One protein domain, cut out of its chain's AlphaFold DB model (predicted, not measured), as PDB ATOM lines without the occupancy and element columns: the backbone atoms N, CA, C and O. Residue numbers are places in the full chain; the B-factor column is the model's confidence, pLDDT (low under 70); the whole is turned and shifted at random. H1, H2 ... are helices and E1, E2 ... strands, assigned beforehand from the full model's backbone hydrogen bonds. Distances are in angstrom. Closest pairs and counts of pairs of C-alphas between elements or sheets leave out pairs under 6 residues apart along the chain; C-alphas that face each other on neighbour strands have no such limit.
ATOM      1  N   LYS A 143      31.238 -37.164   5.530       81.12
ATOM      2  CA  LYS A 143      32.186 -37.572   6.565       81.12
ATOM      3  C   LYS A 143      31.707 -38.855   7.247       81.12
ATOM      4  O   LYS A 143      32.369 -39.873   7.141       81.12
ATOM      5  N   LEU A 144      30.492 -38.896   7.786       84.50
ATOM      6  CA  LEU A 144      29.951 -40.121   8.392       84.50
ATOM      7  C   LEU A 144      30.054 -41.366   7.478       84.50
ATOM      8  O   LEU A 144      30.347 -42.465   7.947       84.50
ATOM      9  N   LEU A 145      29.821 -41.202   6.171       80.25
ATOM     10  CA  LEU A 145      29.832 -42.308   5.205       80.25
ATOM     11  C   LEU A 145      31.241 -42.748   4.781       80.25
ATOM     12  O   LEU A 145      31.473 -43.939   4.565       80.25
ATOM     13  N   LEU A 146      32.155 -41.795   4.606       76.88
ATOM     14  CA  LEU A 146      33.431 -41.996   3.912       76.88
ATOM     15  C   LEU A 146      34.657 -41.855   4.815       76.88
ATOM     16  O   LEU A 146      35.726 -42.366   4.476       76.88
ATOM     17  N   ASP A 147      34.509 -41.153   5.934       71.69
ATOM     18  CA  ASP A 147      35.603 -40.800   6.827       71.69
ATOM     19  C   ASP A 147      36.246 -42.051   7.420       71.69
ATOM     20  O   ASP A 147      35.582 -43.061   7.698       71.69
ATOM     21  N   GLU A 148      37.566 -41.974   7.564       73.81
ATOM     22  CA  GLU A 148      38.445 -43.039   8.054       73.81
ATOM     23  C   GLU A 148      38.518 -44.307   7.174       73.81
ATOM     24  O   GLU A 148      39.221 -45.245   7.533       73.81
ATOM     25  N   ILE A 149      37.833 -44.377   6.023       78.56
ATOM     26  CA  ILE A 149      38.050 -45.463   5.040       78.56
ATOM     27  C   ILE A 149      39.278 -45.152   4.178       78.56
ATOM     28  O   ILE A 149      40.069 -46.040   3.841       78.56
ATOM     29  N   ASP A 150      39.421 -43.881   3.798       82.38
ATOM     30  CA  ASP A 150      40.547 -43.381   3.021       82.38
ATOM     31  C   ASP A 150      40.937 -41.959   3.473       82.38
ATOM     32  O   ASP A 150      40.087 -41.059   3.469       82.38
ATOM     33  N   PRO A 151      42.213 -41.718   3.829       82.38
ATOM     34  CA  PRO A 151      42.688 -40.384   4.191       82.38
ATOM     35  C   PRO A 151      42.427 -39.323   3.111       82.38
ATOM     36  O   PRO A 151      42.106 -38.186   3.442       82.38
ATOM     37  N   LEU A 152      42.500 -39.681   1.825       84.12
ATOM     38  CA  LEU A 152      42.282 -38.743   0.723       84.12
ATOM     39  C   LEU A 152      40.821 -38.278   0.649       84.12
ATOM     40  O   LEU A 152      40.566 -37.106   0.382       84.12
ATOM     41  N   LEU A 153      39.863 -39.165   0.940       83.94
ATOM     42  CA  LEU A 153      38.452 -38.777   1.041       83.94
ATOM     43  C   LEU A 153      38.204 -37.818   2.193       83.94
ATOM     44  O   LEU A 153      37.426 -36.880   2.048       83.94
ATOM     45  N   THR A 154      38.890 -38.046   3.309       84.25
ATOM     46  CA  THR A 154      38.816 -37.168   4.479       84.25
ATOM     47  C   THR A 154      39.242 -35.754   4.084       84.25
ATOM     48  O   THR A 154      38.485 -34.806   4.275       84.25
ATOM     49  N   THR A 155      40.383 -35.632   3.398       87.62
ATOM     50  CA  THR A 155      40.873 -34.354   2.864       87.62
ATOM     51  C   THR A 155      39.885 -33.710   1.890       87.62
ATOM     52  O   THR A 155      39.611 -32.520   2.000       87.62
ATOM     53  N   TRP A 156      39.295 -34.468   0.959       88.19
ATOM     54  CA  TRP A 156      38.326 -33.912   0.002       88.19
ATOM     55  C   TRP A 156      37.063 -33.368   0.666       88.19
ATOM     56  O   TRP A 156      36.539 -32.341   0.230       88.19
ATOM     57  N   VAL A 157      36.577 -34.045   1.707       87.25
ATOM     58  CA  VAL A 157      35.418 -33.590   2.481       87.25
ATOM     59  C   VAL A 157      35.762 -32.324   3.269       87.25
ATOM     60  O   VAL A 157      34.970 -31.384   3.267       87.25
ATOM     61  N   GLU A 158      36.939 -32.263   3.896       87.94
ATOM     62  CA  GLU A 158      37.404 -31.087   4.649       87.94
ATOM     63  C   GLU A 158      37.641 -29.861   3.757       87.94
ATOM     64  O   GLU A 158      37.327 -28.738   4.147       87.94
ATOM     65  N   GLU A 159      38.130 -30.074   2.536       90.88
ATOM     66  CA  GLU A 159      38.298 -29.029   1.520       90.88
ATOM     67  C   GLU A 159      36.970 -28.592   0.873       90.88
ATOM     68  O   GLU A 159      36.957 -27.662   0.067       90.88
ATOM     69  N   GLY A 160      35.851 -29.252   1.195       88.81
ATOM     70  CA  GLY A 160      34.538 -28.930   0.637       88.81
ATOM     71  C   GLY A 160      34.407 -29.249  -0.856       88.81
ATOM     72  O   GLY A 160      33.660 -28.571  -1.565       88.81
ATOM     73  N   ARG A 161      35.135 -30.256  -1.360       90.44
ATOM     74  CA  ARG A 161      35.041 -30.674  -2.767       90.44
ATOM     75  C   ARG A 161      33.675 -31.286  -3.072       90.44
ATOM     76  O   ARG A 161      33.082 -31.969  -2.238       90.44
ATOM     77  N   ASN A 162      33.211 -31.132  -4.314       90.06
ATOM     78  CA  ASN A 162      32.039 -31.871  -4.781       90.06
ATOM     79  C   ASN A 162      32.436 -33.319  -5.079       90.06
ATOM     80  O   ASN A 162      33.260 -33.571  -5.962       90.06
ATOM     81  N   ILE A 163      31.830 -34.263  -4.364       88.94
ATOM     82  CA  ILE A 163      32.109 -35.694  -4.492       88.94
ATOM     83  C   ILE A 163      30.861 -36.391  -5.037       88.94
ATOM     84  O   ILE A 163      29.787 -36.320  -4.442       88.94
ATOM     85  N   CYS A 164      31.007 -37.098  -6.154       89.75
ATOM     86  CA  CYS A 164      29.995 -37.997  -6.689       89.75
ATOM     87  C   CYS A 164      30.334 -39.437  -6.300       89.75
ATOM     88  O   CYS A 164      31.287 -40.028  -6.814       89.75
ATOM     89  N   ILE A 165      29.532 -40.002  -5.400       89.50
ATOM     90  CA  ILE A 165      29.568 -41.428  -5.080       89.50
ATOM     91  C   ILE A 165      28.635 -42.150  -6.048       89.50
ATOM     92  O   ILE A 165      27.463 -41.792  -6.162       89.50
ATOM     93  N   TYR A 166      29.137 -43.178  -6.723       90.12
ATOM     94  CA  TYR A 166      28.348 -43.950  -7.680       90.12
ATOM     95  C   TYR A 166      28.726 -45.428  -7.654       90.12
ATOM     96  O   TYR A 166      29.823 -45.810  -7.249       90.12
ATOM     97  N   GLY A 167      27.804 -46.280  -8.086       88.75
ATOM     98  CA  GLY A 167      27.966 -47.719  -7.985       88.75
ATOM     99  C   GLY A 167      26.995 -48.462  -8.887       88.75
ATOM    100  O   GLY A 167      25.818 -48.116  -8.953       88.75
ATOM    101  N   ASN A 168      27.493 -49.455  -9.618       87.31
ATOM    102  CA  ASN A 168      26.714 -50.317 -10.505       87.31
ATOM    103  C   ASN A 168      27.518 -51.603 -10.752       87.31
ATOM    104  O   ASN A 168      28.709 -51.647 -10.459       87.31
ATOM    105  N   ASP A 169      26.897 -52.645 -11.288       86.81
ATOM    106  CA  ASP A 169      27.576 -53.869 -11.711       86.81
ATOM    107  C   ASP A 169      27.551 -54.075 -13.244       86.81
ATOM    108  O   ASP A 169      27.919 -55.143 -13.749       86.81
ATOM    109  N   ASN A 170      27.128 -53.048 -13.987       88.50
ATOM    110  CA  ASN A 170      27.143 -52.966 -15.440       88.50
ATOM    111  C   ASN A 170      28.283 -52.048 -15.915       88.50
ATOM    112  O   ASN A 170      28.253 -50.835 -15.709       88.50
ATOM    113  N   LEU A 171      29.274 -52.639 -16.583       86.94
ATOM    114  CA  LEU A 171      30.459 -51.931 -17.062       86.94
ATOM    115  C   LEU A 171      30.144 -50.889 -18.142       86.94
ATOM    116  O   LEU A 171      30.739 -49.814 -18.129       86.94
ATOM    117  N   ASP A 172      29.210 -51.175 -19.048       90.94
ATOM    118  CA  ASP A 172      28.856 -50.248 -20.128       90.94
ATOM    119  C   ASP A 172      28.188 -48.997 -19.558       90.94
ATOM    120  O   ASP A 172      28.559 -47.877 -19.907       90.94
ATOM    121  N   TRP A 173      27.304 -49.184 -18.575       91.94
ATOM    122  CA  TRP A 173      26.709 -48.074 -17.835       91.94
ATOM    123  C   TRP A 173      27.769 -47.256 -17.085       91.94
ATOM    124  O   TRP A 173      27.745 -46.029 -17.120       91.94
ATOM    125  N   ILE A 174      28.735 -47.918 -16.433       89.19
ATOM    126  CA  ILE A 174      29.833 -47.237 -15.723       89.19
ATOM    127  C   ILE A 174      30.658 -46.383 -16.693       89.19
ATOM    128  O   ILE A 174      31.004 -45.245 -16.368       89.19
ATOM    129  N   ARG A 175      30.964 -46.901 -17.886       89.50
ATOM    130  CA  ARG A 175      31.700 -46.164 -18.922       89.50
ATOM    131  C   ARG A 175      30.919 -44.954 -19.419       89.50
ATOM    132  O   ARG A 175      31.481 -43.863 -19.480       89.50
ATOM    133  N   GLU A 176      29.634 -45.124 -19.718       93.00
ATOM    134  CA  GLU A 176      28.754 -44.036 -20.157       93.00
ATOM    135  C   GLU A 176      28.622 -42.941 -19.083       93.00
ATOM    136  O   GLU A 176      28.774 -41.745 -19.362       93.00
ATOM    137  N   PHE A 177      28.428 -43.348 -17.827       92.62
ATOM    138  CA  PHE A 177      28.343 -42.439 -16.690       92.62
ATOM    139  C   PHE A 177      29.645 -41.649 -16.492       92.62
ATOM    140  O   PHE A 177      29.621 -40.420 -16.362       92.62
ATOM    141  N   ASN A 178      30.799 -42.322 -16.544       89.25
ATOM    142  CA  ASN A 178      32.106 -41.670 -16.439       89.25
ATOM    143  C   ASN A 178      32.389 -40.726 -17.619       89.25
ATOM    144  O   ASN A 178      32.930 -39.639 -17.407       89.25
ATOM    145  N   ALA A 179      32.006 -41.096 -18.847       91.00
ATOM    146  CA  ALA A 179      32.134 -40.228 -20.017       91.00
ATOM    147  C   ALA A 179      31.321 -38.935 -19.844       91.00
ATOM    148  O   ALA A 179      31.837 -37.841 -20.080       91.00
ATOM    149  N   THR A 180      30.094 -39.051 -19.336       93.38
ATOM    150  CA  THR A 180      29.231 -37.903 -19.019       93.38
ATOM    151  C   THR A 180      29.860 -37.008 -17.947       93.38
ATOM    152  O   THR A 180      29.959 -35.792 -18.123       93.38
ATOM    153  N   CYS A 181      30.385 -37.595 -16.869       91.19
ATOM    154  CA  CYS A 181      31.065 -36.841 -15.812       91.19
ATOM    155  C   CYS A 181      32.339 -36.144 -16.316       91.19
ATOM    156  O   CYS A 181      32.652 -35.036 -15.883       91.19
ATOM    157  N   LYS A 182      33.054 -36.742 -17.277       90.25
ATOM    158  CA  LYS A 182      34.219 -36.119 -17.920       90.25
ATOM    159  C   LYS A 182      33.836 -34.866 -18.710       90.25
ATOM    160  O   LYS A 182      34.557 -33.874 -18.635       90.25
ATOM    161  N   VAL A 183      32.700 -34.874 -19.413       94.25
ATOM    162  CA  VAL A 183      32.170 -33.675 -20.091       94.25
ATOM    163  C   VAL A 183      31.878 -32.568 -19.075       94.25
ATOM    164  O   VAL A 183      32.296 -31.431 -19.280       94.25
ATOM    165  N   ILE A 184      31.245 -32.908 -17.947       91.88
ATOM    166  CA  ILE A 184      30.946 -31.965 -16.856       91.88
ATOM    167  C   ILE A 184      32.236 -31.364 -16.267       91.88
ATOM    168  O   ILE A 184      32.330 -30.147 -16.100       91.88
ATOM    169  N   LYS A 185      33.263 -32.188 -16.021       91.31
ATOM    170  CA  LYS A 185      34.577 -31.715 -15.546       91.31
ATOM    171  C   LYS A 185      35.258 -30.790 -16.555       91.31
ATOM    172  O   LYS A 185      35.783 -29.748 -16.171       91.31
ATOM    173  N   ASN A 186      35.210 -31.132 -17.843       92.62
ATOM    174  CA  ASN A 186      35.778 -30.309 -18.913       92.62
ATOM    175  C   ASN A 186      35.048 -28.966 -19.081       92.62
ATOM    176  O   ASN A 186      35.656 -28.002 -19.539       92.62
ATOM    177  N   ALA A 187      33.777 -28.883 -18.681       95.19
ATOM    178  CA  ALA A 187      33.015 -27.637 -18.629       95.19
ATOM    179  C   ALA A 187      33.371 -26.742 -17.419       95.19
ATOM    180  O   ALA A 187      32.774 -25.683 -17.247       95.19
ATOM    181  N   GLY A 188      34.340 -27.146 -16.587       92.88
ATOM    182  CA  GLY A 188      34.862 -26.354 -15.469       92.88
ATOM    183  C   GLY A 188      34.295 -26.720 -14.096       92.88
ATOM    184  O   GLY A 188      34.672 -26.099 -13.103       92.88
ATOM    185  N   VAL A 189      33.424 -27.729 -13.999       92.69
ATOM    186  CA  VAL A 189      32.906 -28.194 -12.705       92.69
ATOM    187  C   VAL A 189      33.973 -29.016 -11.984       92.69
ATOM    188  O   VAL A 189      34.430 -30.050 -12.475       92.69
ATOM    189  N   GLN A 190      34.348 -28.586 -10.780       90.50
ATOM    190  CA  GLN A 190      35.219 -29.369  -9.907       90.50
ATOM    191  C   GLN A 190      34.419 -30.522  -9.301       90.50
ATOM    192  O   GLN A 190      33.586 -30.299  -8.423       90.50
ATOM    193  N   LEU A 191      34.657 -31.734  -9.804       90.19
ATOM    194  CA  LEU A 191      33.953 -32.948  -9.407       90.19
ATOM    195  C   LEU A 191      34.937 -34.102  -9.211       90.19
ATOM    196  O   LEU A 191      35.681 -34.463 -10.132       90.19
ATOM    197  N   GLU A 192      34.907 -34.700  -8.026       88.50
ATOM    198  CA  GLU A 192      35.625 -35.929  -7.712       88.50
ATOM    199  C   GLU A 192      34.680 -37.126  -7.784       88.50
ATOM    200  O   GLU A 192      33.536 -37.061  -7.341       88.50
ATOM    201  N   MET A 193      35.155 -38.222  -8.368       87.69
ATOM    202  CA  MET A 193      34.344 -39.406  -8.650       87.69
ATOM    203  C   MET A 193      34.806 -40.557  -7.761       87.69
ATOM    204  O   MET A 193      35.991 -40.885  -7.751       87.69
ATOM    205  N   VAL A 194      33.877 -41.188  -7.044       87.88
ATOM    206  CA  VAL A 194      34.168 -42.304  -6.138       87.88
ATOM    207  C   VAL A 194      33.270 -43.477  -6.493       87.88
ATOM    208  O   VAL A 194      32.072 -43.478  -6.208       87.88
ATOM    209  N   TYR A 195      33.862 -44.486  -7.123       88.88
ATOM    210  CA  TYR A 195      33.163 -45.727  -7.415       88.88
ATOM    211  C   TYR A 195      33.116 -46.617  -6.172       88.88
ATOM    212  O   TYR A 195      34.160 -46.961  -5.615       88.88
ATOM    213  N   VAL A 196      31.913 -47.020  -5.765       88.50
ATOM    214  CA  VAL A 196      31.685 -47.870  -4.585       88.50
ATOM    215  C   VAL A 196      31.177 -49.273  -4.927       88.50
ATOM    216  O   VAL A 196      30.889 -50.060  -4.030       88.50
ATOM    217  N   GLY A 197      31.087 -49.637  -6.208       88.31
ATOM    218  CA  GLY A 197      30.569 -50.947  -6.614       88.31
ATOM    219  C   GLY A 197      29.080 -51.121  -6.325       88.31
ATOM    220  O   GLY A 197      28.308 -50.169  -6.361       88.31
ATOM    221  N   CYS A 198      28.661 -52.349  -6.045       85.44
ATOM    222  CA  CYS A 198      27.304 -52.671  -5.615       85.44
ATOM    223  C   CYS A 198      27.351 -53.457  -4.302       85.44
ATOM    224  O   CYS A 198      28.411 -53.928  -3.894       85.44
ATOM    225  N   LYS A 199      26.196 -53.610  -3.651       74.62
ATOM    226  CA  LYS A 199      26.085 -54.305  -2.363       74.62
ATOM    227  C   LYS A 199      26.710 -55.709  -2.379       74.62
ATOM    228  O   LYS A 199      27.352 -56.102  -1.408       74.62
ATOM    229  N   ASP A 200      26.568 -56.434  -3.487       80.19
ATOM    230  CA  ASP A 200      27.151 -57.763  -3.667       80.19
ATOM    231  C   ASP A 200      28.560 -57.668  -4.265       80.19
ATOM    232  O   ASP A 200      28.786 -57.827  -5.471       80.19
ATOM    233  N   LEU A 201      29.542 -57.422  -3.394       78.75
ATOM    234  CA  LEU A 201      30.960 -57.305  -3.744       78.75
ATOM    235  C   LEU A 201      31.601 -58.666  -4.074       78.75
ATOM    236  O   LEU A 201      32.489 -59.165  -3.387       78.75
ATOM    237  N   GLY A 202      31.155 -59.290  -5.162       79.25
ATOM    238  CA  GLY A 202      31.684 -60.564  -5.641       79.25
ATOM    239  C   GLY A 202      32.900 -60.438  -6.569       79.25
ATOM    240  O   GLY A 202      33.419 -59.354  -6.860       79.25
ATOM    241  N   LYS A 203      33.306 -61.578  -7.149       79.38
ATOM    242  CA  LYS A 203      34.367 -61.650  -8.181       79.38
ATOM    243  C   LYS A 203      34.115 -60.693  -9.354       79.38
ATOM    244  O   LYS A 203      35.068 -60.187  -9.938       79.38
ATOM    245  N   LYS A 204      32.844 -60.443  -9.688       81.19
ATOM    246  CA  LYS A 204      32.420 -59.529 -10.758       81.19
ATOM    247  C   LYS A 204      32.858 -58.087 -10.467       81.19
ATOM    248  O   LYS A 204      33.522 -57.482 -11.303       81.19
ATOM    249  N   VAL A 205      32.574 -57.575  -9.265       80.69
ATOM    250  CA  VAL A 205      32.968 -56.218  -8.844       80.69
ATOM    251  C   VAL A 205      34.486 -56.089  -8.752       80.69
ATOM    252  O   VAL A 205      35.034 -55.080  -9.180       80.69
ATOM    253  N   ARG A 206      35.191 -57.133  -8.288       82.94
ATOM    254  CA  ARG A 206      36.664 -57.142  -8.269       82.94
ATOM    255  C   ARG A 206      37.268 -56.968  -9.666       82.94
ATOM    256  O   ARG A 206      38.211 -56.206  -9.827       82.94
ATOM    257  N   ARG A 207      36.723 -57.666 -10.671       83.00
ATOM    258  CA  ARG A 207      37.160 -57.515 -12.070       83.00
ATOM    259  C   ARG A 207      36.842 -56.123 -12.606       83.00
ATOM    260  O   ARG A 207      37.690 -55.530 -13.254       83.00
ATOM    261  N   MET A 208      35.653 -55.598 -12.307       81.56
ATOM    262  CA  MET A 208      35.287 -54.235 -12.703       81.56
ATOM    263  C   MET A 208      36.211 -53.187 -12.096       81.56
ATOM    264  O   MET A 208      36.621 -52.288 -12.810       81.56
ATOM    265  N   LEU A 209      36.579 -53.316 -10.821       82.19
ATOM    266  CA  LEU A 209      37.537 -52.408 -10.192       82.19
ATOM    267  C   LEU A 209      38.876 -52.375 -10.923       82.19
ATOM    268  O   LEU A 209      39.396 -51.292 -11.134       82.19
ATOM    269  N   ALA A 210      39.403 -53.533 -11.334       81.62
ATOM    270  CA  ALA A 210      40.651 -53.587 -12.096       81.62
ATOM    271  C   ALA A 210      40.528 -52.839 -13.434       81.62
ATOM    272  O   ALA A 210      41.385 -52.031 -13.763       81.62
ATOM    273  N   ILE A 211      39.418 -53.040 -14.153       81.25
ATOM    274  CA  ILE A 211      39.144 -52.336 -15.417       81.25
ATOM    275  C   ILE A 211      39.014 -50.825 -15.183       81.25
ATOM    276  O   ILE A 211      39.575 -50.030 -15.921       81.25
ATOM    277  N   ILE A 212      38.286 -50.422 -14.142       78.50
ATOM    278  CA  ILE A 212      38.087 -49.015 -13.778       78.50
ATOM    279  C   ILE A 212      39.415 -48.356 -13.398       78.50
ATOM    280  O   ILE A 212      39.652 -47.212 -13.774       78.50
ATOM    281  N   ASP A 213      40.278 -49.054 -12.662       79.12
ATOM    282  CA  ASP A 213      41.590 -48.544 -12.268       79.12
ATOM    283  C   ASP A 213      42.505 -48.335 -13.484       79.12
ATOM    284  O   ASP A 213      43.136 -47.284 -13.612       79.12
ATOM    285  N   GLU A 214      42.494 -49.285 -14.423       74.94
ATOM    286  CA  GLU A 214      43.210 -49.182 -15.698       74.94
ATOM    287  C   GLU A 214      42.666 -48.051 -16.587       74.94
ATOM    288  O   GLU A 214      43.447 -47.266 -17.123       74.94
ATOM    289  N   GLU A 215      41.341 -47.937 -16.736       73.75
ATOM    290  CA  GLU A 215      40.698 -46.968 -17.636       73.75
ATOM    291  C   GLU A 215      40.685 -45.533 -17.080       73.75
ATOM    292  O   GLU A 215      40.760 -44.569 -17.848       73.75
ATOM    293  N   LEU A 216      40.557 -45.365 -15.760       65.50
ATOM    294  CA  LEU A 216      40.374 -44.054 -15.116       65.50
ATOM    295  C   LEU A 216      41.622 -43.556 -14.373       65.50
ATOM    296  O   LEU A 216      41.620 -42.425 -13.881       65.50
ATOM    297  N   HIS A 217      42.674 -44.374 -14.285       57.31
ATOM    298  CA  HIS A 217      43.972 -44.083 -13.662       57.31
ATOM    299  C   HIS A 217      43.949 -43.653 -12.184       57.31
ATOM    300  O   HIS A 217      44.990 -43.238 -11.672       57.31
ATOM    301  N   ARG A 218      42.802 -43.734 -11.490       61.00
ATOM    302  CA  ARG A 218      42.650 -43.439 -10.053       61.00
ATOM    303  C   ARG A 218      41.408 -44.116  -9.460       61.00
ATOM    304  O   ARG A 218      40.458 -43.420  -9.090       61.00
ATOM    305  N   SER A 219      41.377 -45.447  -9.335       63.94
ATOM    306  CA  SER A 219      40.380 -46.038  -8.431       63.94
ATOM    307  C   SER A 219      40.757 -45.669  -6.993       63.94
ATOM    308  O   SER A 219      41.805 -46.041  -6.471       63.94
ATOM    309  N   LEU A 220      39.930 -44.840  -6.357       69.94
ATOM    310  CA  LEU A 220      40.208 -44.375  -4.999       69.94
ATOM    311  C   LEU A 220      40.073 -45.508  -3.974       69.94
ATOM    312  O   LEU A 220      40.799 -45.575  -2.985       69.94
ATOM    313  N   PHE A 221      39.144 -46.426  -4.226       79.06
ATOM    314  CA  PHE A 221      38.872 -47.553  -3.354       79.06
ATOM    315  C   PHE A 221      39.479 -48.843  -3.884       79.06
ATOM    316  O   PHE A 221      39.075 -49.373  -4.915       79.06
ATOM    317  N   SER A 222      40.390 -49.406  -3.089       85.56
ATOM    318  CA  SER A 222      40.753 -50.813  -3.211       85.56
ATOM    319  C   SER A 222      39.541 -51.704  -2.918       85.56
ATOM    320  O   SER A 222      38.581 -51.301  -2.255       85.56
ATOM    321  N   PHE A 223      39.603 -52.964  -3.350       86.62
ATOM    322  CA  PHE A 223      38.539 -53.939  -3.086       86.62
ATOM    323  C   PHE A 223      38.222 -54.105  -1.584       86.62
ATOM    324  O   PHE A 223      37.068 -54.324  -1.214       86.62
ATOM    325  N   THR A 224      39.227 -53.957  -0.715       88.75
ATOM    326  CA  THR A 224      39.055 -53.971   0.747       88.75
ATOM    327  C   THR A 224      38.316 -52.726   1.240       88.75
ATOM    328  O   THR A 224      37.375 -52.845   2.020       88.75
ATOM    329  N   LYS A 225      38.673 -51.534   0.742       89.12
ATOM    330  CA  LYS A 225      37.994 -50.277   1.103       89.12
ATOM    331  C   LYS A 225      36.531 -50.258   0.653       89.12
ATOM    332  O   LYS A 225      35.687 -49.748   1.383       89.12
ATOM    333  N   LEU A 226      36.203 -50.895  -0.477       90.19
ATOM    334  CA  LEU A 226      34.804 -51.126  -0.863       90.19
ATOM    335  C   LEU A 226      34.040 -51.933   0.185       90.19
ATOM    336  O   LEU A 226      32.930 -51.562   0.558       90.19
ATOM    337  N   HIS A 227      34.627 -53.029   0.673       90.75
ATOM    338  CA  HIS A 227      33.995 -53.821   1.725       90.75
ATOM    339  C   HIS A 227      33.805 -53.005   2.998       90.75
ATOM    340  O   HIS A 227      32.736 -53.071   3.598       90.75
ATOM    341  N   PHE A 228      34.796 -52.198   3.380       91.50
ATOM    342  CA  PHE A 228      34.685 -51.320   4.545       91.50
ATOM    343  C   PHE A 228      33.531 -50.330   4.383       91.50
ATOM    344  O   PHE A 228      32.713 -50.205   5.293       91.50
ATOM    345  N   PHE A 229      33.412 -49.699   3.211       91.56
ATOM    346  CA  PHE A 229      32.309 -48.797   2.890       91.56
ATOM    347  C   PHE A 229      30.944 -49.472   3.065       91.56
ATOM    348  O   PHE A 229      30.107 -48.976   3.818       91.56
ATOM    349  N   TRP A 230      30.723 -50.631   2.438       91.94
ATOM    350  CA  TRP A 230      29.426 -51.312   2.511       91.94
ATOM    351  C   TRP A 230      29.119 -51.883   3.897       91.94
ATOM    352  O   TRP A 230      27.981 -51.777   4.358       91.94
ATOM    353  N   LEU A 231      30.114 -52.441   4.596       92.19
ATOM    354  CA  LEU A 231      29.947 -52.919   5.971       92.19
ATOM    355  C   LEU A 231      29.582 -51.771   6.917       92.19
ATOM    356  O   LEU A 231      28.659 -51.927   7.723       92.19
ATOM    357  N   ARG A 232      30.248 -50.614   6.801       92.19
ATOM    358  CA  ARG A 232      29.902 -49.423   7.589       92.19
ATOM    359  C   ARG A 232      28.526 -48.892   7.223       92.19
ATOM    360  O   ARG A 232      27.724 -48.691   8.126       92.19
ATOM    361  N   LEU A 233      28.208 -48.743   5.939       92.31
ATOM    362  CA  LEU A 233      26.905 -48.242   5.487       92.31
ATOM    363  C   LEU A 233      25.743 -49.111   5.995       92.31
ATOM    364  O   LEU A 233      24.752 -48.597   6.514       92.31
ATOM    365  N   GLU A 234      25.874 -50.435   5.905       92.75
ATOM    366  CA  GLU A 234      24.874 -51.361   6.445       92.75
ATOM    367  C   GLU A 234      24.797 -51.296   7.981       92.75
ATOM    368  O   GLU A 234      23.708 -51.424   8.541       92.75
ATOM    369  N   SER A 235      25.917 -51.040   8.663       93.81
ATOM    370  CA  SER A 235      25.945 -50.837  10.120       93.81
ATOM    371  C   SER A 235      25.240 -49.546  10.533       93.81
ATOM    372  O   SER A 235      24.412 -49.574  11.439       93.81
ATOM    373  N   ILE A 236      25.489 -48.432   9.828       93.38
ATOM    374  CA  ILE A 236      24.782 -47.149  10.005       93.38
ATOM    375  C   ILE A 236      23.275 -47.381   9.869       93.38
ATOM    376  O   ILE A 236      22.505 -46.989  10.749       93.38
ATOM    377  N   ARG A 237      22.851 -48.075   8.803       93.31
ATOM    378  CA  ARG A 237      21.439 -48.392   8.565       93.31
ATOM    379  C   ARG A 237      20.833 -49.190   9.722       93.31
ATOM    380  O   ARG A 237      19.760 -48.835  10.200       93.31
TER     381      ARG A 237
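Overview. This is residues 143 to 237 of the 244 residues of the protein "SEO_C domain-containing protein" of Populus trichocarpa (UniProt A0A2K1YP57). Two short parallel strands, E1 and E2, lie side by side in the middle, and the five helices stand round them in a loose, open arc, in the order H3, H4, H5, H1, H2, with H2 and H3 apart at its opening. H3, the longest helix, runs back past the strands on one side of the pair, while H1 lies on the opposite side; residues 183 to 188, of which 183 to 186 belong to H3, stick out. The 95 printed residues have five named helices and two named strands, in the order H1, H2, E1, H3, E2, H4, H5, and the class is mostly helix. The whole is compact, with a radius of gyration of the C-alphas of 13.3 A, and spans 37 by 32 by 21 A.

Along the chain. Find C-alpha 143 at (32.186, -37.572, 6.565), where H1 begins; it ends at residue 146. Next come H2, residues 151 to 158, 10.7 A long, and E1, residues 163 to 166, 9.6 A long. At C-alpha 171, (30.459, -51.931, -17.062), H3 begins and runs 22.3 A to residue 186. E2, residues 192 to 195, is 10.1 A long. H4, residues 203 to 216, measures 19.8 A, and H5, residues 223 to 237, measures 21.4 A and ends at C-alpha 237, (21.439, -48.392, 8.565).

Arrangement. Look first at E1 and E2, parallel at 23 degrees, where N 164 and O 192 are 2.8 A apart and N 166 and O 194 3.0 A, both within hydrogen-bond range. E1, H3 and E2 form a strand-helix-strand unit, two parallel neighbour strands with a helix between them in the chain, and its crossover is right-handed. H3 and E2 are near each other, with 7 pairs of C-alphas within 10 A. H3 and H4 are close but not clearly touching, at C-alphas 171 and 208, their closest, 6.9 A apart; they run the same way at a shallow tilt of 29 degrees. H4 and H5 are close but not clearly touching, with the closest C-alphas, 206 and 223, 6.4 A apart; they run opposite ways at a steep tilt of 65 degrees. H5 touches H1 with its residues 229 to 233 alone, the closest C-alphas being those of Leu 145 and Leu 233, 6.6 A apart. H1 touches H2, closest at the C-alphas of Lys 143 and Val 157, 6.6 A apart. In H2, H3, H4 and H5 every O i to N i+4 pair is within hydrogen-bond range; H1 is too short for such a pair, and its 1 pair of O i and N i+3 is within range.

Size, cuts and confidence. Look to the C-alphas of Ala 187 and Ser 235 for the two farthest apart, at 37.6 A. The printed part has no cut, and no link is long. In the B-factor column you will find a mean pLDDT of 85.5 for the printed part, with residues 216 to 220, of which 216 belongs to H4, under 70.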